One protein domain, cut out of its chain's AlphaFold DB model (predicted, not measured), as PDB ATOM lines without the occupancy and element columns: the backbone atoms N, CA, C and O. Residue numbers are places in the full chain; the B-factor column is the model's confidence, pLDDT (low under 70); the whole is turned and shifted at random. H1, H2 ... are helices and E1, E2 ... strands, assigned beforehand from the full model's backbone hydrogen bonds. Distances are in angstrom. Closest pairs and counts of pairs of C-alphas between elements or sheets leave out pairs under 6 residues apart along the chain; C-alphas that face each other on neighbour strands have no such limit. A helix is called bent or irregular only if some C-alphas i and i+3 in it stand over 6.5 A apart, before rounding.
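Overview. This is residues 27 to 176 of the 184 residues of an uncharacterized protein of Gymnopus luxurians FD-317 M1 (UniProt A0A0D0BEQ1). A strongly twisted, branched sheet folds round on itself into a small, rough barrel, with E12, E1, E2, E3, E11 and E10 round it; it is nearly closed where E10 comes close to E12, and E7, paired with E3 and E11, joins E6 to it. The small hairpin E8 and E9 bridges from E6 to E12, the hairpin E4 and E5 lies off to one side, and the short helix H1 follows E7 at the margin of the sheet. The printed part has 150 residues, with twelve named strands and one named helix in the order E1 to E7, H1, E8 to E12. The class is mostly strand, and the neighbour strands are antiparallel in the eight-stranded sheet and in both two-stranded sheets. The whole is compact, with a radius of gyration of the C-alphas of 15.0 A, and rounded, spanning 39 by 36 by 31 A.

Along the chain. E1 is residues 30 to 35, 16.6 A long, and begins at C-alpha 30 at (2.083, 37.496, -18.878). E2, residues 38 to 48, is the longest strand by residues and measures 30.3 A; it bends by 52 degrees at residue 45. E3 is residues 53 to 57, E4 residues 66 to 70 and E5 residues 75 to 78. E6 is residues 85 to 91, 18.2 A long. E7, residues 99 to 106, is 21.3 A long and bends by 50 degrees at residue 103; its C-alpha 99 is at (19.530, 28.972, -27.207). H1 is residues 107 to 112, and is irregular, with C-alphas 108 and 111 7.5 A apart. E8 is residues 122 to 124 and E9 residues 129 to 131. E10, residues 145 to 151, measures 16.8 A, and E11, residues 154 to 160, measures 16.2 A. E12, residues 171 to 174, ends at C-alpha 174 at (5.917, 32.852, -18.198).

Arrangement. E1, E2 and E3 form a meander, each strand the antiparallel neighbour of the one before. E1 has E2 on one side, with N 33 and O 40 2.8 A apart, and E12 on the other side, with N 32 and O 173 3.0 A apart. The pairing of E2 is staggered: residues 38 to 43 pair with E1 and residues 44 to 48 with E3, where N 45 and O 56 are 2.9 A apart. E3 and E11 lie on one side of E7, and E6 on the other side. N 104 and O 53 of E7 and E3 are 2.8 A apart, N 100 and O 159 of E7 and E11 2.8 A, and N 88 and O 103 of the hairpin E6 and E7 2.8 A. E10 and E11 form a hairpin, with N 149 and O 156 2.8 A apart. The closest C-alphas of E3 and E11, those of Gly 56 and Glu 156, are 4.8 A apart. Those of the edge strands E10 and E12, Phe 146 and Trp 172, are 5.3 A apart. In the hairpin E8 and E9, N 130 and O 123 are 2.9 A apart. The closest C-alphas of E8 and E6, those of Leu 122 and Met 89, are 7.0 A apart, and those of E9 and E12, Leu 129 and Ile 174, 5.9 A. The hairpin E4 and E5 has N 68 and O 77 2.8 A apart; residues 27 to 28 pair antiparallel with residues 66 to 67 of E4. H1 only grazes the eight-stranded sheet, with its residues 107 to 110; 0 of its 2 O i to N i+4 pairs and 1 of its 3 O i to N i+3 pairs are within hydrogen-bond range.

Size, cuts and confidence. The two C-alphas farthest apart, those of Thr 72 and Gly 94, are 45.0 A apart. The printed part has no cut, and the link from E9 to E10, residues 132 to 144, is long. The mean pLDDT of the printed part is 73.2; 59 residues are under 70, among them residues 57 to 84 and residues 136 to 142.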
ATOM      1  N   LEU A  27      -7.607  36.073 -20.436       44.12
ATOM      2  CA  LEU A  27      -6.343  36.335 -19.745       44.12
ATOM      3  C   LEU A  27      -5.200  36.156 -20.754       44.12
ATOM      4  O   LEU A  27      -5.037  35.088 -21.329       44.12
ATOM      5  N   GLY A  28      -4.452  37.216 -21.060       51.66
ATOM      6  CA  GLY A  28      -3.256  37.101 -21.905       51.66
ATOM      7  C   GLY A  28      -2.115  36.453 -21.122       51.66
ATOM      8  O   GLY A  28      -2.032  36.659 -19.914       51.66
ATOM      9  N   LEU A  29      -1.235  35.689 -21.780       57.50
ATOM     10  CA  LEU A  29      -0.013  35.216 -21.120       57.50
ATOM     11  C   LEU A  29       0.827  36.422 -20.689       57.50
ATOM     12  O   LEU A  29       1.126  37.309 -21.494       57.50
ATOM     13  N   THR A  30       1.211  36.456 -19.418       61.91
ATOM     14  CA  THR A  30       2.083  37.496 -18.878       61.91
ATOM     15  C   THR A  30       3.490  36.961 -18.693       61.91
ATOM     16  O   THR A  30       3.694  35.892 -18.117       61.91
ATOM     17  N   THR A  31       4.475  37.731 -19.143       65.12
ATOM     18  CA  THR A  31       5.853  37.552 -18.696       65.12
ATOM     19  C   THR A  31       6.084  38.386 -17.464       65.12
ATOM     20  O   THR A  31       5.792  39.581 -17.473       65.12
ATOM     21  N   ASN A  32       6.700  37.799 -16.458       66.75
ATOM     22  CA  ASN A  32       7.309  38.563 -15.387       66.75
ATOM     23  C   ASN A  32       8.817  38.532 -15.573       66.75
ATOM     24  O   ASN A  32       9.373  37.531 -16.026       66.75
ATOM     25  N   SER A  33       9.477  39.630 -15.237       68.81
ATOM     26  CA  SER A  33      10.926  39.672 -15.156       68.81
ATOM     27  C   SER A  33      11.386  40.357 -13.885       68.81
ATOM     28  O   SER A  33      10.785  41.332 -13.430       68.81
ATOM     29  N   THR A  34      12.477  39.858 -13.313       72.06
ATOM     30  CA  THR A  34      13.140  40.465 -12.152       72.06
ATOM     31  C   THR A  34      14.559  40.846 -12.515       72.06
ATOM     32  O   THR A  34      15.225  40.099 -13.223       72.06
ATOM     33  N   SER A  35      14.990  42.002 -12.014       71.88
ATOM     34  CA  SER A  35      16.360  42.505 -12.063       71.88
ATOM     35  C   SER A  35      16.750  43.155 -10.722       71.88
ATOM     36  O   SER A  35      15.864  43.515  -9.942       71.88
ATOM     37  N   PRO A  36      18.045  43.413 -10.458       67.12
ATOM     38  CA  PRO A  36      18.534  44.180  -9.312       67.12
ATOM     39  C   PRO A  36      17.928  45.577  -9.213       67.12
ATOM     40  O   PRO A  36      17.940  46.185  -8.145       67.12
ATOM     41  N   PHE A  37      17.412  46.098 -10.327       70.75
ATOM     42  CA  PHE A  37      16.830  47.429 -10.428       70.75
ATOM     43  C   PHE A  37      15.300  47.430 -10.279       70.75
ATOM     44  O   PHE A  37      14.708  48.505 -10.197       70.75
ATOM     45  N   GLY A  38      14.652  46.260 -10.221       70.69
ATOM     46  CA  GLY A  38      13.205  46.139 -10.034       70.69
ATOM     47  C   GLY A  38      12.564  44.974 -10.786       70.69
ATOM     48  O   GLY A  38      13.240  44.173 -11.433       70.69
ATOM     49  N   GLN A  39      11.236  44.903 -10.694       76.19
ATOM     50  CA  GLN A  39      10.399  43.913 -11.373       76.19
ATOM     51  C   GLN A  39       9.563  44.579 -12.468       76.19
ATOM     52  O   GLN A  39       9.157  45.735 -12.327       76.19
ATOM     53  N   SER A  40       9.271  43.839 -13.532       70.81
ATOM     54  CA  SER A  40       8.330  44.259 -14.569       70.81
ATOM     55  C   SER A  40       7.443  43.108 -15.013       70.81
ATOM     56  O   SER A  40       7.877  41.961 -15.068       70.81
ATOM     57  N   THR A  41       6.212  43.450 -15.376       69.88
ATOM     58  CA  THR A  41       5.260  42.542 -16.014       69.88
ATOM     59  C   THR A  41       5.026  43.024 -17.439       69.88
ATOM     60  O   THR A  41       4.840  44.217 -17.681       69.88
ATOM     61  N   GLY A  42       5.054  42.096 -18.385       66.81
ATOM     62  CA  GLY A  42       4.769  42.313 -19.795       66.81
ATOM     63  C   GLY A  42       3.688  41.354 -20.274       66.81
ATOM     64  O   GLY A  42       3.405  40.344 -19.633       66.81
ATOM     65  N   THR A  43       3.083  41.668 -21.412       68.19
ATOM     66  CA  THR A  43       2.143  40.775 -22.094       68.19
ATOM     67  C   THR A  43       2.853  40.114 -23.265       68.19
ATOM     68  O   THR A  43       3.519  40.795 -24.052       68.19
ATOM     69  N   LEU A  44       2.699  38.797 -23.382       68.88
ATOM     70  CA  LEU A  44       3.143  38.043 -24.544       68.88
ATOM     71  C   LEU A  44       2.083  38.050 -25.639       68.88
ATOM     72  O   LEU A  44       0.877  37.983 -25.396       68.88
ATOM     73  N   THR A  45       2.563  38.092 -26.869       70.81
ATOM     74  CA  THR A  45       1.766  38.080 -28.091       70.81
ATOM     75  C   THR A  45       2.338  37.053 -29.068       70.81
ATOM     76  O   THR A  45       3.509  36.697 -28.940       70.81
ATOM     77  N   LEU A  46       1.550  36.591 -30.051       71.06
ATOM     78  CA  LEU A  46       2.131  35.872 -31.193       71.06
ATOM     79  C   LEU A  46       2.552  36.855 -32.267       71.06
ATOM     80  O   LEU A  46       1.753  37.674 -32.718       71.06
ATOM     81  N   ILE A  47       3.788  36.703 -32.708       75.25
ATOM     82  CA  ILE A  47       4.306  37.273 -33.945       75.25
ATOM     83  C   ILE A  47       4.494  36.146 -34.960       75.25
ATOM     84  O   ILE A  47       4.562  34.972 -34.595       75.25
ATOM     85  N   ASN A  48       4.578  36.496 -36.243       77.12
ATOM     86  CA  ASN A  48       5.063  35.542 -37.238       77.12
ATOM     87  C   ASN A  48       6.520  35.220 -36.898       77.12
ATOM     88  O   ASN A  48       7.364  36.116 -36.945       77.12
ATOM     89  N   GLY A  49       6.766  33.969 -36.519       76.12
ATOM     90  CA  GLY A  49       8.097  33.444 -36.253       76.12
ATOM     91  C   GLY A  49       8.755  32.949 -37.533       76.12
ATOM     92  O   GLY A  49       8.220  33.093 -38.640       76.12
ATOM     93  N   THR A  50       9.925  32.339 -37.386       84.62
ATOM     94  CA  THR A  50      10.633  31.748 -38.525       84.62
ATOM     95  C   THR A  50       9.929  30.488 -39.032       84.62
ATOM     96  O   THR A  50       9.908  30.241 -40.240       84.62
ATOM     97  N   TYR A  51       9.338  29.694 -38.137       85.50
ATOM     98  CA  TYR A  51       8.798  28.366 -38.452       85.50
ATOM     99  C   TYR A  51       7.279  28.261 -38.262       85.50
ATOM    100  O   TYR A  51       6.634  27.360 -38.805       85.50
ATOM    101  N   GLY A  52       6.689  29.189 -37.520       82.50
ATOM    102  CA  GLY A  52       5.261  29.292 -37.279       82.50
ATOM    103  C   GLY A  52       4.934  30.602 -36.579       82.50
ATOM    104  O   GLY A  52       5.100  31.682 -37.146       82.50
ATOM    105  N   TYR A  53       4.433  30.500 -35.352       81.19
ATOM    106  CA  TYR A  53       4.100  31.659 -34.532       81.19
ATOM    107  C   TYR A  53       4.983  31.699 -33.290       81.19
ATOM    108  O   TYR A  53       4.826  30.874 -32.388       81.19
ATOM    109  N   ALA A  54       5.887  32.669 -33.227       80.38
ATOM    110  CA  ALA A  54       6.746  32.875 -32.072       80.38
ATOM    111  C   ALA A  54       6.034  33.707 -31.005       80.38
ATOM    112  O   ALA A  54       5.185  34.550 -31.309       80.38
ATOM    113  N   MET A  55       6.398  33.496 -29.743       77.38
ATOM    114  CA  MET A  55       6.021  34.426 -28.681       77.38
ATOM    115  C   MET A  55       6.944  35.643 -28.722       77.38
ATOM    116  O   MET A  55       8.149  35.496 -28.869       77.38
ATOM    117  N   GLY A  56       6.399  36.841 -28.559       71.50
ATOM    118  CA  GLY A  56       7.166  38.080 -28.432       71.50
ATOM    119  C   GLY A  56       6.553  38.996 -27.381       71.50
ATOM    120  O   GLY A  56       5.411  38.790 -26.959       71.50
ATOM    121  N   THR A  57       7.293  40.012 -26.941       67.00
ATOM    122  CA  THR A  57       6.705  41.089 -26.136       67.00
ATOM    123  C   THR A  57       5.813  41.950 -27.028       67.00
ATOM    124  O   THR A  57       6.168  42.259 -28.162       67.00
ATOM    125  N   ALA A  58       4.628  42.314 -26.538       59.75
ATOM    126  CA  ALA A  58       3.701  43.122 -27.319       59.75
ATOM    127  C   ALA A  58       4.270  44.527 -27.586       59.75
ATOM    128  O   ALA A  58       4.356  45.355 -26.678       59.75
ATOM    129  N   ASP A  59       4.602  44.822 -28.842       56.78
ATOM    130  CA  ASP A  59       4.497  46.173 -29.374       56.78
ATOM    131  C   ASP A  59       3.045  46.398 -29.833       56.78
ATOM    132  O   ASP A  59       2.336  45.464 -30.209       56.78
ATOM    133  N   GLY A  60       2.537  47.625 -29.700       44.53
ATOM    134  CA  GLY A  60       1.093  47.927 -29.677       44.53
ATOM    135  C   GLY A  60       0.255  47.567 -30.920       44.53
ATOM    136  O   GLY A  60      -0.907  47.961 -30.980       44.53
ATOM    137  N   SER A  61       0.807  46.858 -31.904       44.66
ATOM    138  CA  SER A  61       0.138  46.388 -33.124       44.66
ATOM    139  C   SER A  61      -0.027  44.870 -33.229       44.66
ATOM    140  O   SER A  61      -0.687  44.406 -34.160       44.66
ATOM    141  N   THR A  62       0.551  44.090 -32.318       48.66
ATOM    142  CA  THR A  62       0.639  42.635 -32.483       48.66
ATOM    143  C   THR A  62      -0.517  41.901 -31.767       48.66
ATOM    144  O   THR A  62      -0.885  42.277 -30.650       48.66
ATOM    145  N   PRO A  63      -1.155  40.890 -32.401       47.03
ATOM    146  CA  PRO A  63      -2.328  40.201 -31.854       47.03
ATOM    147  C   PRO A  63      -2.016  39.395 -30.584       47.03
ATOM    148  O   PRO A  63      -1.399  38.330 -30.632       47.03
ATOM    149  N   ILE A  64      -2.522  39.893 -29.452       53.88
ATOM    150  CA  ILE A  64      -2.400  39.283 -28.124       53.88
ATOM    151  C   ILE A  64      -2.987  37.870 -28.146       53.88
ATOM    152  O   ILE A  64      -4.138  37.678 -28.547       53.88
ATOM    153  N   ILE A  65      -2.224  36.889 -27.658       54.66
ATOM    154  CA  ILE A  65      -2.768  35.545 -27.469       54.66
ATOM    155  C   ILE A  65      -3.720  35.574 -26.297       54.66
ATOM    156  O   ILE A  65      -3.345  35.892 -25.168       54.66
ATOM    157  N   THR A  66      -4.965  35.238 -26.580       50.88
ATOM    158  CA  THR A  66      -6.018  35.180 -25.583       50.88
ATOM    159  C   THR A  66      -6.043  33.791 -24.974       50.88
ATOM    160  O   THR A  66      -6.208  32.811 -25.693       50.88
ATOM    161  N   THR A  67      -5.920  33.693 -23.659       48.75
ATOM    162  CA  THR A  67      -6.163  32.448 -22.932       48.75
ATOM    163  C   THR A  67      -7.589  32.476 -22.405       48.75
ATOM    164  O   THR A  67      -8.036  33.478 -21.840       48.75
ATOM    165  N   THR A  68      -8.328  31.391 -22.599       46.56
ATOM    166  CA  THR A  68      -9.640  31.180 -21.989       46.56
ATOM    167  C   THR A  68      -9.473  30.346 -20.731       46.56
ATOM    168  O   THR A  68      -8.927  29.248 -20.794       46.56
ATOM    169  N   TYR A  69      -9.947  30.850 -19.596       43.38
ATOM    170  CA  TYR A  69     -10.011  30.086 -18.351       43.38
ATOM    171  C   TYR A  69     -11.314  29.283 -18.276       43.38
ATOM    172  O   TYR A  69     -12.403  29.868 -18.282       43.38
ATOM    173  N   ASP A  70     -11.217  27.959 -18.165       47.59
ATOM    174  CA  ASP A  70     -12.339  27.106 -17.779       47.59
ATOM    175  C   ASP A  70     -12.337  26.912 -16.259       47.59
ATOM    176  O   ASP A  70     -11.570  26.135 -15.690       47.59
ATOM    177  N   SER A  71     -13.248  27.624 -15.594       41.22
ATOM    178  CA  SER A  71     -13.458  27.536 -14.142       41.22
ATOM    179  C   SER A  71     -13.904  26.154 -13.637       41.22
ATOM    180  O   SER A  71     -13.836  25.896 -12.436       41.22
ATOM    181  N   THR A  72     -14.359  25.261 -14.520       47.56
ATOM    182  CA  THR A  72     -14.837  23.916 -14.173       47.56
ATOM    183  C   THR A  72     -13.688  22.927 -14.052       47.56
ATOM    184  O   THR A  72     -13.622  22.152 -13.100       47.56
ATOM    185  N   THR A  73     -12.780  22.952 -15.021       52.88
ATOM    186  CA  THR A  73     -11.588  22.095 -15.068       52.88
ATOM    187  C   THR A  73     -10.380  22.755 -14.412       52.88
ATOM    188  O   THR A  73      -9.370  22.089 -14.210       52.88
ATOM    189  N   GLN A  74     -10.491  24.043 -14.065       44.81
ATOM    190  CA  GLN A  74      -9.384  24.898 -13.632       44.81
ATOM    191  C   GLN A  74      -8.243  24.904 -14.654       44.81
ATOM    192  O   GLN A  74      -7.076  24.960 -14.287       44.81
ATOM    193  N   THR A  75      -8.586  24.823 -15.942       44.59
ATOM    194  CA  THR A  75      -7.606  24.812 -17.029       44.59
ATOM    195  C   THR A  75      -7.686  26.098 -17.822       44.59
ATOM    196  O   THR A  75      -8.752  26.504 -18.283       44.59
ATOM    197  N   PHE A  76      -6.534  26.706 -18.042       45.25
ATOM    198  CA  PHE A  76      -6.363  27.732 -19.055       45.25
ATOM    199  C   PHE A  76      -6.104  27.087 -20.417       45.25
ATOM    200  O   PHE A  76      -5.248  26.214 -20.520       45.25
ATOM    201  N   THR A  77      -6.813  27.521 -21.455       52.88
ATOM    202  CA  THR A  77      -6.613  27.099 -22.849       52.88
ATOM    203  C   THR A  77      -6.178  28.300 -23.671       52.88
ATOM    204  O   THR A  77      -6.888  29.301 -23.736       52.88
ATOM    205  N   GLN A  78      -5.009  28.221 -24.296       59.03
ATOM    206  CA  GLN A  78      -4.525  29.277 -25.175       59.03
ATOM    207  C   GLN A  78      -5.287  29.208 -26.505       59.03
ATOM    208  O   GLN A  78      -5.332  28.163 -27.148       59.03
ATOM    209  N   VAL A  79      -5.922  30.303 -26.927       58.66
ATOM    210  CA  VAL A  79      -6.593  30.370 -28.230       58.66
ATOM    211  C   VAL A  79      -5.537  30.658 -29.282       58.66
ATOM    212  O   VAL A  79      -5.037  31.777 -29.408       58.66
ATOM    213  N   CYS A  80      -5.185  29.624 -30.030       59.06
ATOM    214  CA  CYS A  80      -4.176  29.716 -31.070       59.06
ATOM    215  C   CYS A  80      -4.813  30.235 -32.372       59.06
ATOM    216  O   CYS A  80      -5.995  29.972 -32.618       59.06
ATOM    217  N   PRO A  81      -4.070  30.963 -33.230       59.88
ATOM    218  CA  PRO A  81      -4.618  31.544 -34.461       59.88
ATOM    219  C   PRO A  81      -5.249  30.498 -35.389       59.88
ATOM    220  O   PRO A  81      -6.191  30.792 -36.128       59.88
ATOM    221  N   HIS A  82      -4.739  29.265 -35.327       62.97
ATOM    222  CA  HIS A  82      -5.248  28.098 -36.033       62.97
ATOM    223  C   HIS A  82      -5.289  26.880 -35.098       62.97
ATOM    224  O   HIS A  82      -4.415  26.752 -34.237       62.97
ATOM    225  N   PRO A  83      -6.265  25.971 -35.269       64.81
ATOM    226  CA  PRO A  83      -6.303  24.717 -34.519       64.81
ATOM    227  C   PRO A  83      -5.143  23.787 -34.915       64.81
ATOM    228  O   PRO A  83      -4.756  23.750 -36.084       64.81
ATOM    229  N   GLY A  84      -4.638  22.990 -33.966       66.94
ATOM    230  CA  GLY A  84      -3.662  21.923 -34.233       66.94
ATOM    231  C   GLY A  84      -2.203  22.379 -34.333       66.94
ATOM    232  O   GLY A  84      -1.363  21.638 -34.860       66.94
ATOM    233  N   LEU A  85      -1.905  23.589 -33.853       74.38
ATOM    234  CA  LEU A  85      -0.530  24.003 -33.589       74.38
ATOM    235  C   LEU A  85      -0.003  23.252 -32.359       74.38
ATOM    236  O   LEU A  85      -0.778  22.805 -31.530       74.38
ATOM    237  N   ILE A  86       1.307  23.102 -32.230       76.12
ATOM    238  CA  ILE A  86       1.952  22.527 -31.046       76.12
ATOM    239  C   ILE A  86       3.169  23.369 -30.677       76.12
ATOM    240  O   ILE A  86       3.783  23.976 -31.557       76.12
ATOM    241  N   ALA A  87       3.520  23.410 -29.393       81.62
ATOM    242  CA  ALA A  87       4.738  24.080 -28.952       81.62
ATOM    243  C   ALA A  87       5.964  23.282 -29.404       81.62
ATOM    244  O   ALA A  87       6.036  22.065 -29.211       81.62
ATOM    245  N   ALA A  88       6.945  23.982 -29.954       86.88
ATOM    246  CA  ALA A  88       8.255  23.457 -30.284       86.88
ATOM    247  C   ALA A  88       9.332  24.385 -29.715       86.88
ATOM    248  O   ALA A  88       9.258  25.605 -29.858       86.88
ATOM    249  N   MET A  89      10.343  23.796 -29.081       90.75
ATOM    250  CA  MET A  89      11.609  24.464 -28.801       90.75
ATOM    251  C   MET A  89      12.547  24.170 -29.966       90.75
ATOM    252  O   MET A  89      12.919  23.014 -30.181       90.75
ATOM    253  N   ILE A  90      12.894  25.203 -30.726       93.88
ATOM    254  CA  ILE A  90      13.676  25.107 -31.958       93.88
ATOM    255  C   ILE A  90      15.062  25.705 -31.692       93.88
ATOM    256  O   ILE A  90      15.138  26.848 -31.239       93.88
ATOM    257  N   PRO A  91      16.161  24.974 -31.934       95.19
ATOM    258  CA  PRO A  91      17.499  25.474 -31.642       95.19
ATOM    259  C   PRO A  91      17.842  26.693 -32.504       95.19
ATOM    260  O   PRO A  91      17.585  26.723 -33.710       95.19
ATOM    261  N   VAL A  92      18.464  27.691 -31.879       94.44
ATOM    262  CA  VAL A  92      18.981  28.882 -32.554       94.44
ATOM    263  C   VAL A  92      20.381  28.569 -33.073       94.44
ATOM    264  O   VAL A  92      21.317  28.348 -32.297       94.44
ATOM    265  N   GLU A  93      20.532  28.524 -34.395       92.94
ATOM    266  CA  GLU A  93      21.795  28.166 -35.042       92.94
ATOM    267  C   GLU A  93      22.936  29.107 -34.626       92.94
ATOM    268  O   GLU A  93      22.802  30.331 -34.628       92.94
ATOM    269  N   GLY A  94      24.084  28.525 -34.268       91.81
ATOM    270  CA  GLY A  94      25.285  29.277 -33.899       91.81
ATOM    271  C   GLY A  94      25.244  29.941 -32.517       91.81
ATOM    272  O   GLY A  94      26.183  30.665 -32.182       91.81
ATOM    273  N   SER A  95      24.206  29.697 -31.713       92.06
ATOM    274  CA  SER A  95      24.117  30.205 -30.340       92.06
ATOM    275  C   SER A  95      25.171  29.571 -29.416       92.06
ATOM    276  O   SER A  95      25.459  28.373 -29.484       92.06
ATOM    277  N   ASN A  96      25.785  30.396 -28.562       89.25
ATOM    278  CA  ASN A  96      26.657  29.949 -27.476       89.25
ATOM    279  C   ASN A  96      26.540  30.916 -26.279       89.25
ATOM    280  O   ASN A  96      27.018  32.051 -26.385       89.25
ATOM    281  N   PRO A  97      25.948  30.497 -25.145       89.50
ATOM    282  CA  PRO A  97      25.435  29.150 -24.859       89.50
ATOM    283  C   PRO A  97      24.231  28.769 -25.732       89.50
ATOM    284  O   PRO A  97      23.718  29.603 -26.472       89.50
ATOM    285  N   ALA A  98      23.825  27.496 -25.688       93.38
ATOM    286  CA  ALA A  98      22.747  26.994 -26.534       93.38
ATOM    287  C   ALA A  98      21.428  27.721 -26.232       93.38
ATOM    288  O   ALA A  98      20.964  27.735 -25.090       93.38
ATOM    289  N   GLU A  99      20.820  28.291 -27.267       93.94
ATOM    290  CA  GLU A  99      19.530  28.972 -27.207       93.94
ATOM    291  C   GLU A  99      18.482  28.217 -28.030       93.94
ATOM    292  O   GLU A  99      18.785  27.590 -29.048       93.94
ATOM    293  N   TYR A 100      17.229  28.299 -27.588       93.88
ATOM    294  CA  TYR A 100      16.070  27.704 -28.236       93.88
ATOM    295  C   TYR A 100      14.949  28.737 -28.321       93.88
ATOM    296  O   TYR A 100      14.534  29.300 -27.307       93.88
ATOM    297  N   ALA A 101      14.425  28.953 -29.520       91.62
ATOM    298  CA  ALA A 101      13.210  29.721 -29.730       91.62
ATOM    299  C   ALA A 101      11.981  28.875 -29.405       91.62
ATOM    300  O   ALA A 101      11.966  27.672 -29.677       91.62
ATOM    301  N   ILE A 102      10.957  29.491 -28.813       87.81
ATOM    302  CA  ILE A 102       9.688  28.818 -28.540       87.81
ATOM    303  C   ILE A 102       8.670  29.277 -29.579       87.81
ATOM    304  O   ILE A 102       8.195  30.415 -29.546       87.81
ATOM    305  N   GLU A 103       8.299  28.362 -30.470       86.19
ATOM    306  CA  GLU A 103       7.336  28.618 -31.537       86.19
ATOM    307  C   GLU A 103       6.163  27.632 -31.502       86.19
ATOM    308  O   GLU A 103       6.301  26.461 -31.145       86.19
ATOM    309  N   TRP A 104       4.995  28.111 -31.923       82.56
ATOM    310  CA  TRP A 104       3.814  27.302 -32.193       82.56
ATOM    311  C   TRP A 104       3.784  26.933 -33.672       82.56
ATOM    312  O   TRP A 104       3.561  27.782 -34.538       82.56
ATOM    313  N   VAL A 105       3.998  25.655 -33.958       84.69
ATOM    314  CA  VAL A 105       4.173  25.116 -35.314       84.69
ATOM    315  C   VAL A 105       3.067  24.126 -35.652       84.69
ATOM    316  O   VAL A 105       2.449  23.542 -34.764       84.69
ATOM    317  N   GLN A 106       2.805  23.897 -36.938       83.19
ATOM    318  CA  GLN A 106       1.881  22.830 -37.327       83.19
ATOM    319  C   GLN A 106       2.507  21.464 -37.025       83.19
ATOM    320  O   GLN A 106       3.640  21.193 -37.418       83.19
ATOM    321  N   SER A 107       1.749  20.561 -36.403       80.06
ATOM    322  CA  SER A 107       2.224  19.195 -36.123       80.06
ATOM    323  C   SER A 107       2.710  18.448 -37.376       80.06
ATOM    324  O   SER A 107       3.645  17.655 -37.302       80.06
ATOM    325  N   ALA A 108       2.136  18.749 -38.545       83.81
ATOM    326  CA  ALA A 108       2.513  18.150 -39.824       83.81
ATOM    327  C   ALA A 108       3.904  18.565 -40.344       83.81
ATOM    328  O   ALA A 108       4.433  17.886 -41.221       83.81
ATOM    329  N   VAL A 109       4.493  19.661 -39.848       84.94
ATOM    330  CA  VAL A 109       5.794  20.166 -40.334       84.94
ATOM    331  C   VAL A 109       6.954  19.861 -39.388       84.94
ATOM    332  O   VAL A 109       8.083  20.226 -39.696       84.94
ATOM    333  N   VAL A 110       6.712  19.168 -38.269       83.25
ATOM    334  CA  VAL A 110       7.735  18.888 -37.242       83.25
ATOM    335  C   VAL A 110       8.961  18.186 -37.823       83.25
ATOM    336  O   VAL A 110      10.084  18.543 -37.490       83.25
ATOM    337  N   GLU A 111       8.760  17.244 -38.748       86.38
ATOM    338  CA  GLU A 111       9.855  16.510 -39.402       86.38
ATOM    339  C   GLU A 111      10.732  17.389 -40.314       86.38
ATOM    340  O   GLU A 111      11.818  16.973 -40.706       86.38
ATOM    341  N   SER A 112      10.270  18.595 -40.657       90.88
ATOM    342  CA  SER A 112      11.007  19.566 -41.478       90.88
ATOM    343  C   SER A 112      11.671  20.685 -40.671       90.88
ATOM    344  O   SER A 112      12.321  21.552 -41.255       90.88
ATOM    345  N   LEU A 113      11.504  20.684 -39.345       92.62
ATOM    346  CA  LEU A 113      12.129  21.664 -38.459       92.62
ATOM    347  C   LEU A 113      13.627  21.366 -38.273       92.62
ATOM    348  O   LEU A 113      14.063  20.236 -38.511       92.62
ATOM    349  N   PRO A 114      14.428  22.361 -37.845       95.06
ATOM    350  CA  PRO A 114      15.853  22.173 -37.590       95.06
ATOM    351  C   PRO A 114      16.156  20.980 -36.675       95.06
ATOM    352  O   PRO A 114      15.427  20.708 -35.715       95.06
ATOM    353  N   GLU A 115      17.265  20.287 -36.945       93.25
ATOM    354  CA  GLU A 115      17.742  19.192 -36.097       93.25
ATOM    355  C   GLU A 115      17.962  19.681 -34.659       93.25
ATOM    356  O   GLU A 115      18.521  20.752 -34.440       93.25
ATOM    357  N   GLY A 116      17.513  18.895 -33.676       91.06
ATOM    358  CA  GLY A 116      17.520  19.282 -32.261       91.06
ATOM    359  C   GLY A 116      16.228  19.956 -31.788       91.06
ATOM    360  O   GLY A 116      16.090  20.218 -30.594       91.06
ATOM    361  N   THR A 117      15.260  20.184 -32.684       93.94
ATOM    362  CA  THR A 117      13.907  20.609 -32.298       93.94
ATOM    363  C   THR A 117      13.235  19.573 -31.397       93.94
ATOM    364  O   THR A 117      13.310  18.367 -31.638       93.94
ATOM    365  N   THR A 118      12.521  20.043 -30.375       90.56
ATOM    366  CA  THR A 118      11.757  19.202 -29.445       90.56
ATOM    367  C   THR A 118      10.382  19.794 -29.162       90.56
ATOM    368  O   THR A 118      10.237  20.996 -28.963       90.56
ATOM    369  N   THR A 119       9.362  18.940 -29.109       85.44
ATOM    370  CA  THR A 119       7.971  19.316 -28.791       85.44
ATOM    371  C   THR A 119       7.525  18.817 -27.418       85.44
ATOM    372  O   THR A 119       6.367  18.961 -27.042       85.44
ATOM    373  N   THR A 120       8.422  18.165 -26.677       82.19
ATOM    374  CA  THR A 120       8.123  17.534 -25.382       82.19
ATOM    375  C   THR A 120       8.951  18.111 -24.248       82.19
ATOM    376  O   THR A 120       8.684  17.818 -23.084       82.19
ATOM    377  N   SER A 121       9.961  18.916 -24.573       83.94
ATOM    378  CA  SER A 121      10.848  19.468 -23.564       83.94
ATOM    379  C   SER A 121      10.277  20.670 -22.845       83.94
ATOM    380  O   SER A 121      10.691  20.875 -21.721       83.94
ATOM    381  N   LEU A 122       9.343  21.425 -23.431       81.38
ATOM    382  CA  LEU A 122       8.647  22.515 -22.746       81.38
ATOM    383  C   LEU A 122       7.372  21.975 -22.095       81.38
ATOM    384  O   LEU A 122       6.531  21.394 -22.780       81.38
ATOM    385  N   PHE A 123       7.206  22.183 -20.792       74.25
ATOM    386  CA  PHE A 123       6.029  21.710 -20.067       74.25
ATOM    387  C   PHE A 123       5.613  22.691 -18.961       74.25
ATOM    388  O   PHE A 123       6.449  23.419 -18.423       74.25
ATOM    389  N   PRO A 124       4.319  22.745 -18.605       65.88
ATOM    390  CA  PRO A 124       3.867  23.547 -17.475       65.88
ATOM    391  C   PRO A 124       4.352  22.946 -16.148       65.88
ATOM    392  O   PRO A 124       4.234  21.741 -15.917       65.88
ATOM    393  N   SER A 125       4.857  23.800 -15.261       64.94
ATOM    394  CA  SER A 125       5.259  23.486 -13.887       64.94
ATOM    395  C   SER A 125       4.489  24.372 -12.896       64.94
ATOM    396  O   SER A 125       3.623  25.160 -13.283       64.94
ATOM    397  N   VAL A 126       4.746  24.222 -11.594       66.38
ATOM    398  CA  VAL A 126       4.040  24.972 -10.543       66.38
ATOM    399  C   VAL A 126       4.399  26.459 -10.633       66.38
ATOM    400  O   VAL A 126       5.443  26.879 -10.144       66.38
ATOM    401  N   GLY A 127       3.522  27.257 -11.241       62.25
ATOM    402  CA  GLY A 127       3.649  28.716 -11.305       62.25
ATOM    403  C   GLY A 127       4.481  29.272 -12.462       62.25
ATOM    404  O   GLY A 127       4.459  30.484 -12.668       62.25
ATOM    405  N   ALA A 128       5.166  28.426 -13.236       67.69
ATOM    406  CA  ALA A 128       5.797  28.831 -14.490       67.69
ATOM    407  C   ALA A 128       5.829  27.709 -15.545       67.69
ATOM    408  O   ALA A 128       5.424  26.574 -15.288       67.69
ATOM    409  N   LEU A 129       6.328  28.021 -16.742       72.56
ATOM    410  CA  LEU A 129       6.849  27.003 -17.659       72.56
ATOM    411  C   LEU A 129       8.209  26.492 -17.179       72.56
ATOM    412  O   LEU A 129       8.981  27.238 -16.582       72.56
ATOM    413  N   ASP A 130       8.502  25.236 -17.485       76.06
ATOM    414  CA  ASP A 130       9.782  24.592 -17.209       76.06
ATOM    415  C   ASP A 130      10.220  23.773 -18.428       76.06
ATOM    416  O   ASP A 130       9.446  23.567 -19.376       76.06
ATOM    417  N   THR A 131      11.475  23.333 -18.434       82.12
ATOM    418  CA  THR A 131      12.010  22.546 -19.535       82.12
ATOM    419  C   THR A 131      12.925  21.416 -19.112       82.12
ATOM    420  O   THR A 131      13.615  21.463 -18.103       82.12
ATOM    421  N   THR A 132      12.943  20.353 -19.916       84.19
ATOM    422  CA  THR A 132      13.886  19.246 -19.738       84.19
ATOM    423  C   THR A 132      15.276  19.560 -20.292       84.19
ATOM    424  O   THR A 132      16.187  18.758 -20.091       84.19
ATOM    425  N   LEU A 133      15.433  20.656 -21.043       85.00
ATOM    426  CA  LEU A 133      16.693  21.067 -21.665       85.00
ATOM    427  C   LEU A 133      17.560  21.879 -20.707       85.00
ATOM    428  O   LEU A 133      17.037  22.605 -19.876       85.00
ATOM    429  N   GLY A 134      18.873  21.807 -20.910       80.81
ATOM    430  CA  GLY A 134      19.867  22.627 -20.224       80.81
ATOM    431  C   GLY A 134      20.405  22.048 -18.914       80.81
ATOM    432  O   GLY A 134      20.069  20.935 -18.487       80.81
ATOM    433  N   THR A 135      21.338  22.786 -18.324       72.19
ATOM    434  CA  THR A 135      22.141  22.374 -17.176       72.19
ATOM    435  C   THR A 135      21.381  22.610 -15.875       72.19
ATOM    436  O   THR A 135      20.851  23.689 -15.641       72.19
ATOM    437  N   LYS A 136      21.353  21.602 -14.994       66.44
ATOM    438  CA  LYS A 136      20.706  21.705 -13.678       66.44
ATOM    439  C   LYS A 136      21.636  22.335 -12.649       66.44
ATOM    440  O   LYS A 136      22.681  21.755 -12.343       66.44
ATOM    441  N   GLU A 137      21.210  23.426 -12.023       61.50
ATOM    442  CA  GLU A 137      21.875  23.945 -10.822       61.50
ATOM    443  C   GLU A 137      21.287  23.372  -9.519       61.50
ATOM    444  O   GLU A 137      20.083  23.145  -9.390       61.50
ATOM    445  N   GLN A 138      22.156  23.113  -8.530       51.91
ATOM    446  CA  GLN A 138      21.786  22.473  -7.253       51.91
ATOM    447  C   GLN A 138      20.976  23.382  -6.319       51.91
ATOM    448  O   GLN A 138      20.205  22.893  -5.493       51.91
ATOM    449  N   LEU A 139      21.142  24.699  -6.437       45.31
ATOM    450  CA  LEU A 139      20.281  25.669  -5.777       45.31
ATOM    451  C   LEU A 139      19.089  25.900  -6.708       45.31
ATOM    452  O   LEU A 139      19.213  26.583  -7.712       45.31
ATOM    453  N   TRP A 140      17.947  25.302  -6.360       47.59
ATOM    454  CA  TRP A 140      16.645  25.506  -7.012       47.59
ATOM    455  C   TRP A 140      16.352  24.749  -8.322       47.59
ATOM    456  O   TRP A 140      15.364  25.085  -8.958       47.59
ATOM    457  N   ASN A 141      17.090  23.686  -8.689       54.25
ATOM    458  CA  ASN A 141      16.764  22.787  -9.825       54.25
ATOM    459  C   ASN A 141      16.364  23.529 -11.115       54.25
ATOM    460  O   ASN A 141      15.444  23.113 -11.816       54.25
ATOM    461  N   ILE A 142      17.032  24.640 -11.411       60.53
ATOM    462  CA  ILE A 142      16.696  25.455 -12.573       60.53
ATOM    463  C   ILE A 142      17.476  24.906 -13.763       60.53
ATOM    464  O   ILE A 142      18.652  24.568 -13.636       60.53
ATOM    465  N   HIS A 143      16.786  24.753 -14.887       73.44
ATOM    466  CA  HIS A 143      17.277  24.077 -16.082       73.44
ATOM    467  C   HIS A 143      17.998  25.024 -17.076       73.44
ATOM    468  O   HIS A 143      18.405  24.594 -18.150       73.44
ATOM    469  N   GLY A 144      18.090  26.323 -16.766       82.00
ATOM    470  CA  GLY A 144      18.464  27.403 -17.692       82.00
ATOM    471  C   GLY A 144      17.603  28.653 -17.464       82.00
ATOM    472  O   GLY A 144      16.983  28.793 -16.407       82.00
ATOM    473  N   ILE A 145      17.549  29.577 -18.428       84.00
ATOM    474  CA  ILE A 145      16.828  30.855 -18.282       84.00
ATOM    475  C   ILE A 145      15.934  31.153 -19.478       84.00
ATOM    476  O   ILE A 145      16.381  31.106 -20.624       84.00
ATOM    477  N   PHE A 146      14.685  31.553 -19.209       84.12
ATOM    478  CA  PHE A 146      13.843  32.155 -20.237       84.12
ATOM    479  C   PHE A 146      14.217  33.623 -20.440       84.12
ATOM    480  O   PHE A 146      14.384  34.391 -19.485       84.12
ATOM    481  N   LYS A 147      14.346  34.015 -21.705       85.25
ATOM    482  CA  LYS A 147      14.758  35.358 -22.118       85.25
ATOM    483  C   LYS A 147      14.377  35.623 -23.575       85.25
ATOM    484  O   LYS A 147      14.081  34.679 -24.306       85.25
ATOM    485  N   PRO A 148      14.424  36.886 -24.026       85.06
ATOM    486  CA  PRO A 148      14.406  37.182 -25.450       85.06
ATOM    487  C   PRO A 148      15.606  36.543 -26.173       85.06
ATOM    488  O   PRO A 148      16.740  36.646 -25.695       85.06
ATOM    489  N   VAL A 149      15.348  35.910 -27.314       88.62
ATOM    490  CA  VAL A 149      16.317  35.328 -28.252       88.62
ATOM    491  C   VAL A 149      16.096  35.931 -29.639       88.62
ATOM    492  O   VAL A 149      14.990  36.347 -29.979       88.62
ATOM    493  N   SER A 150      17.148  36.004 -30.453       87.75
ATOM    494  CA  SER A 150      17.066  36.589 -31.796       87.75
ATOM    495  C   SER A 150      17.153  35.508 -32.866       87.75
ATOM    496  O   SER A 150      18.231  34.962 -33.096       87.75
ATOM    497  N   VAL A 151      16.063  35.273 -33.595       86.81
ATOM    498  CA  VAL A 151      16.017  34.334 -34.725       86.81
ATOM    499  C   VAL A 151      15.804  35.119 -36.010       86.81
ATOM    500  O   VAL A 151      14.814  35.825 -36.157       86.81
ATOM    501  N   ASN A 152      16.755  35.053 -36.947       85.25
ATOM    502  CA  ASN A 152      16.673  35.765 -38.234       85.25
ATOM    503  C   ASN A 152      16.355  37.275 -38.120       85.25
ATOM    504  O   ASN A 152      15.740  37.864 -39.008       85.25
ATOM    505  N   GLY A 153      16.788  37.917 -37.030       80.38
ATOM    506  CA  GLY A 153      16.541  39.337 -36.757       80.38
ATOM    507  C   GLY A 153      15.190  39.647 -36.100       80.38
ATOM    508  O   GLY A 153      14.900  40.819 -35.864       80.38
ATOM    509  N   ILE A 154      14.389  38.629 -35.783       80.25
ATOM    510  CA  ILE A 154      13.155  38.734 -35.002       80.25
ATOM    511  C   ILE A 154      13.491  38.463 -33.531       80.25
ATOM    512  O   ILE A 154      14.168  37.488 -33.213       80.25
ATOM    513  N   GLN A 155      13.042  39.352 -32.639       83.25
ATOM    514  CA  GLN A 155      13.137  39.155 -31.192       83.25
ATOM    515  C   GLN A 155      11.956  38.309 -30.722       83.25
ATOM    516  O   GLN A 155      10.810  38.760 -30.738       83.25
ATOM    517  N   GLU A 156      12.257  37.093 -30.302       84.25
ATOM    518  CA  GLU A 156      11.303  36.083 -29.865       84.25
ATOM    519  C   GLU A 156      11.560  35.741 -28.397       84.25
ATOM    520  O   GLU A 156      12.641  35.971 -27.864       84.25
ATOM    521  N   PHE A 157      10.573  35.190 -27.705       84.69
ATOM    522  CA  PHE A 157      10.751  34.639 -26.373       84.69
ATOM    523  C   PHE A 157      11.285  33.213 -26.486       84.69
ATOM    524  O   PHE A 157      10.732  32.381 -27.207       84.69
ATOM    525  N   GLY A 158      12.354  32.923 -25.755       88.75
ATOM    526  CA  GLY A 158      13.053  31.656 -25.846       88.75
ATOM    527  C   GLY A 158      13.647  31.206 -24.525       88.75
ATOM    528  O   GLY A 158      13.363  31.740 -23.451       88.75
ATOM    529  N   TRP A 159      14.484  30.188 -24.635       89.75
ATOM    530  CA  TRP A 159      15.195  29.539 -23.550       89.75
ATOM    531  C   TRP A 159      16.686  29.504 -23.848       89.75
ATOM    532  O   TRP A 159      17.075  29.237 -24.982       89.75
ATOM    533  N   ALA A 160      17.517  29.710 -22.835       91.06
ATOM    534  CA  ALA A 160      18.960  29.605 -22.952       91.06
ATOM    535  C   ALA A 160      19.542  28.698 -21.861       91.06
ATOM    536  O   ALA A 160      19.198  28.829 -20.684       91.06
ATOM    537  N   ASP A 161      20.455  27.807 -22.249       90.62
ATOM    538  CA  ASP A 161      21.215  26.934 -21.344       90.62
ATOM    539  C   ASP A 161      22.336  27.724 -20.651       90.62
ATOM    540  O   ASP A 161      23.516  27.616 -20.984       90.62
ATOM    541  N   MET A 162      21.944  28.604 -19.731       85.81
ATOM    542  CA  MET A 162      22.848  29.467 -18.972       85.81
ATOM    543  C   MET A 162      22.386  29.641 -17.526       85.81
ATOM    544  O   MET A 162      21.197  29.538 -17.226       85.81
ATOM    545  N   THR A 163      23.333  29.942 -16.638       80.50
ATOM    546  CA  THR A 163      23.062  30.221 -15.219       80.50
ATOM    547  C   THR A 163      22.581  31.660 -15.005       80.50
ATOM    548  O   THR A 163      22.750  32.530 -15.868       80.50
ATOM    549  N   PHE A 164      22.010  31.944 -13.830       75.25
ATOM    550  CA  PHE A 164      21.558  33.296 -13.458       75.25
ATOM    551  C   PHE A 164      22.704  34.299 -13.460       75.25
ATOM    552  O   PHE A 164      22.561  35.411 -13.971       75.25
ATOM    553  N   GLU A 165      23.865  33.877 -12.973       76.88
ATOM    554  CA  GLU A 165      25.085  34.676 -12.948       76.88
ATOM    555  C   GLU A 165      25.574  34.994 -14.365       76.88
ATOM    556  O   GLU A 165      26.061  36.097 -14.619       76.88
ATOM    557  N   GLN A 166      25.429  34.055 -15.306       80.50
ATOM    558  CA  GLN A 166      25.825  34.254 -16.701       80.50
ATOM    559  C   GLN A 166      24.900  35.221 -17.445       80.50
ATOM    560  O   GLN A 166      25.372  35.997 -18.277       80.50
ATOM    561  N   ASN A 167      23.599  35.207 -17.142       78.62
ATOM    562  CA  ASN A 167      22.611  36.049 -17.819       78.62
ATOM    563  C   ASN A 167      22.598  37.511 -17.340       78.62
ATOM    564  O   ASN A 167      21.863  38.324 -17.898       78.62
ATOM    565  N   GLN A 168      23.412  37.868 -16.342       66.56
ATOM    566  CA  GLN A 168      23.485  39.231 -15.812       66.56
ATOM    567  C   GLN A 168      22.098  39.762 -15.434       66.56
ATOM    568  O   GLN A 168      21.652  40.822 -15.880       66.56
ATOM    569  N   ASP A 169      21.457  39.014 -14.535       64.19
ATOM    570  CA  ASP A 169      20.476  39.526 -13.586       64.19
ATOM    571  C   ASP A 169      19.038  39.792 -14.085       64.19
ATOM    572  O   ASP A 169      18.171  39.985 -13.237       64.19
ATOM    573  N   VAL A 170      18.724  39.766 -15.391       68.12
ATOM    574  CA  VAL A 170      17.323  39.881 -15.872       68.12
ATOM    575  C   VAL A 170      16.755  38.525 -16.276       68.12
ATOM    576  O   VAL A 170      16.909  38.089 -17.418       68.12
ATOM    577  N   THR A 171      16.032  37.882 -15.367       69.50
ATOM    578  CA  THR A 171      15.338  36.623 -15.665       69.50
ATOM    579  C   THR A 171      13.891  36.891 -16.001       69.50
ATOM    580  O   THR A 171      13.217  37.600 -15.256       69.50
ATOM    581  N   TRP A 172      13.421  36.298 -17.095       72.19
ATOM    582  CA  TRP A 172      12.019  36.299 -17.475       72.19
ATOM    583  C   TRP A 172      11.417  34.938 -17.141       72.19
ATOM    584  O   TRP A 172      12.111  33.926 -17.135       72.19
ATOM    585  N   TRP A 173      10.123  34.893 -16.870       70.00
ATOM    586  CA  TRP A 173       9.367  33.650 -16.831       70.00
ATOM    587  C   TRP A 173       7.944  33.902 -17.306       70.00
ATOM    588  O   TRP A 173       7.415  35.011 -17.190       70.00
ATOM    589  N   ILE A 174       7.338  32.859 -17.860       69.06
ATOM    590  CA  ILE A 174       5.917  32.852 -18.198       69.06
ATOM    591  C   ILE A 174       5.177  32.452 -16.932       69.06
ATOM    592  O   ILE A 174       5.418  31.364 -16.414       69.06
ATOM    593  N   ASP A 175       4.331  33.340 -16.420       64.94
ATOM    594  CA  ASP A 175       3.539  33.075 -15.221       64.94
ATOM    595  C   ASP A 175       2.387  32.124 -15.555       64.94
ATOM    596  O   ASP A 175       1.562  32.406 -16.427       64.94
ATOM    597  N   THR A 176       2.358  30.983 -14.869       58.84
ATOM    598  CA  THR A 176       1.314  29.958 -15.005       58.84
ATOM    599  C   THR A 176       0.579  29.706 -13.690       58.84
ATOM    600  O   THR A 176      -0.169  28.730 -13.590       58.84
TER     601      THR A 176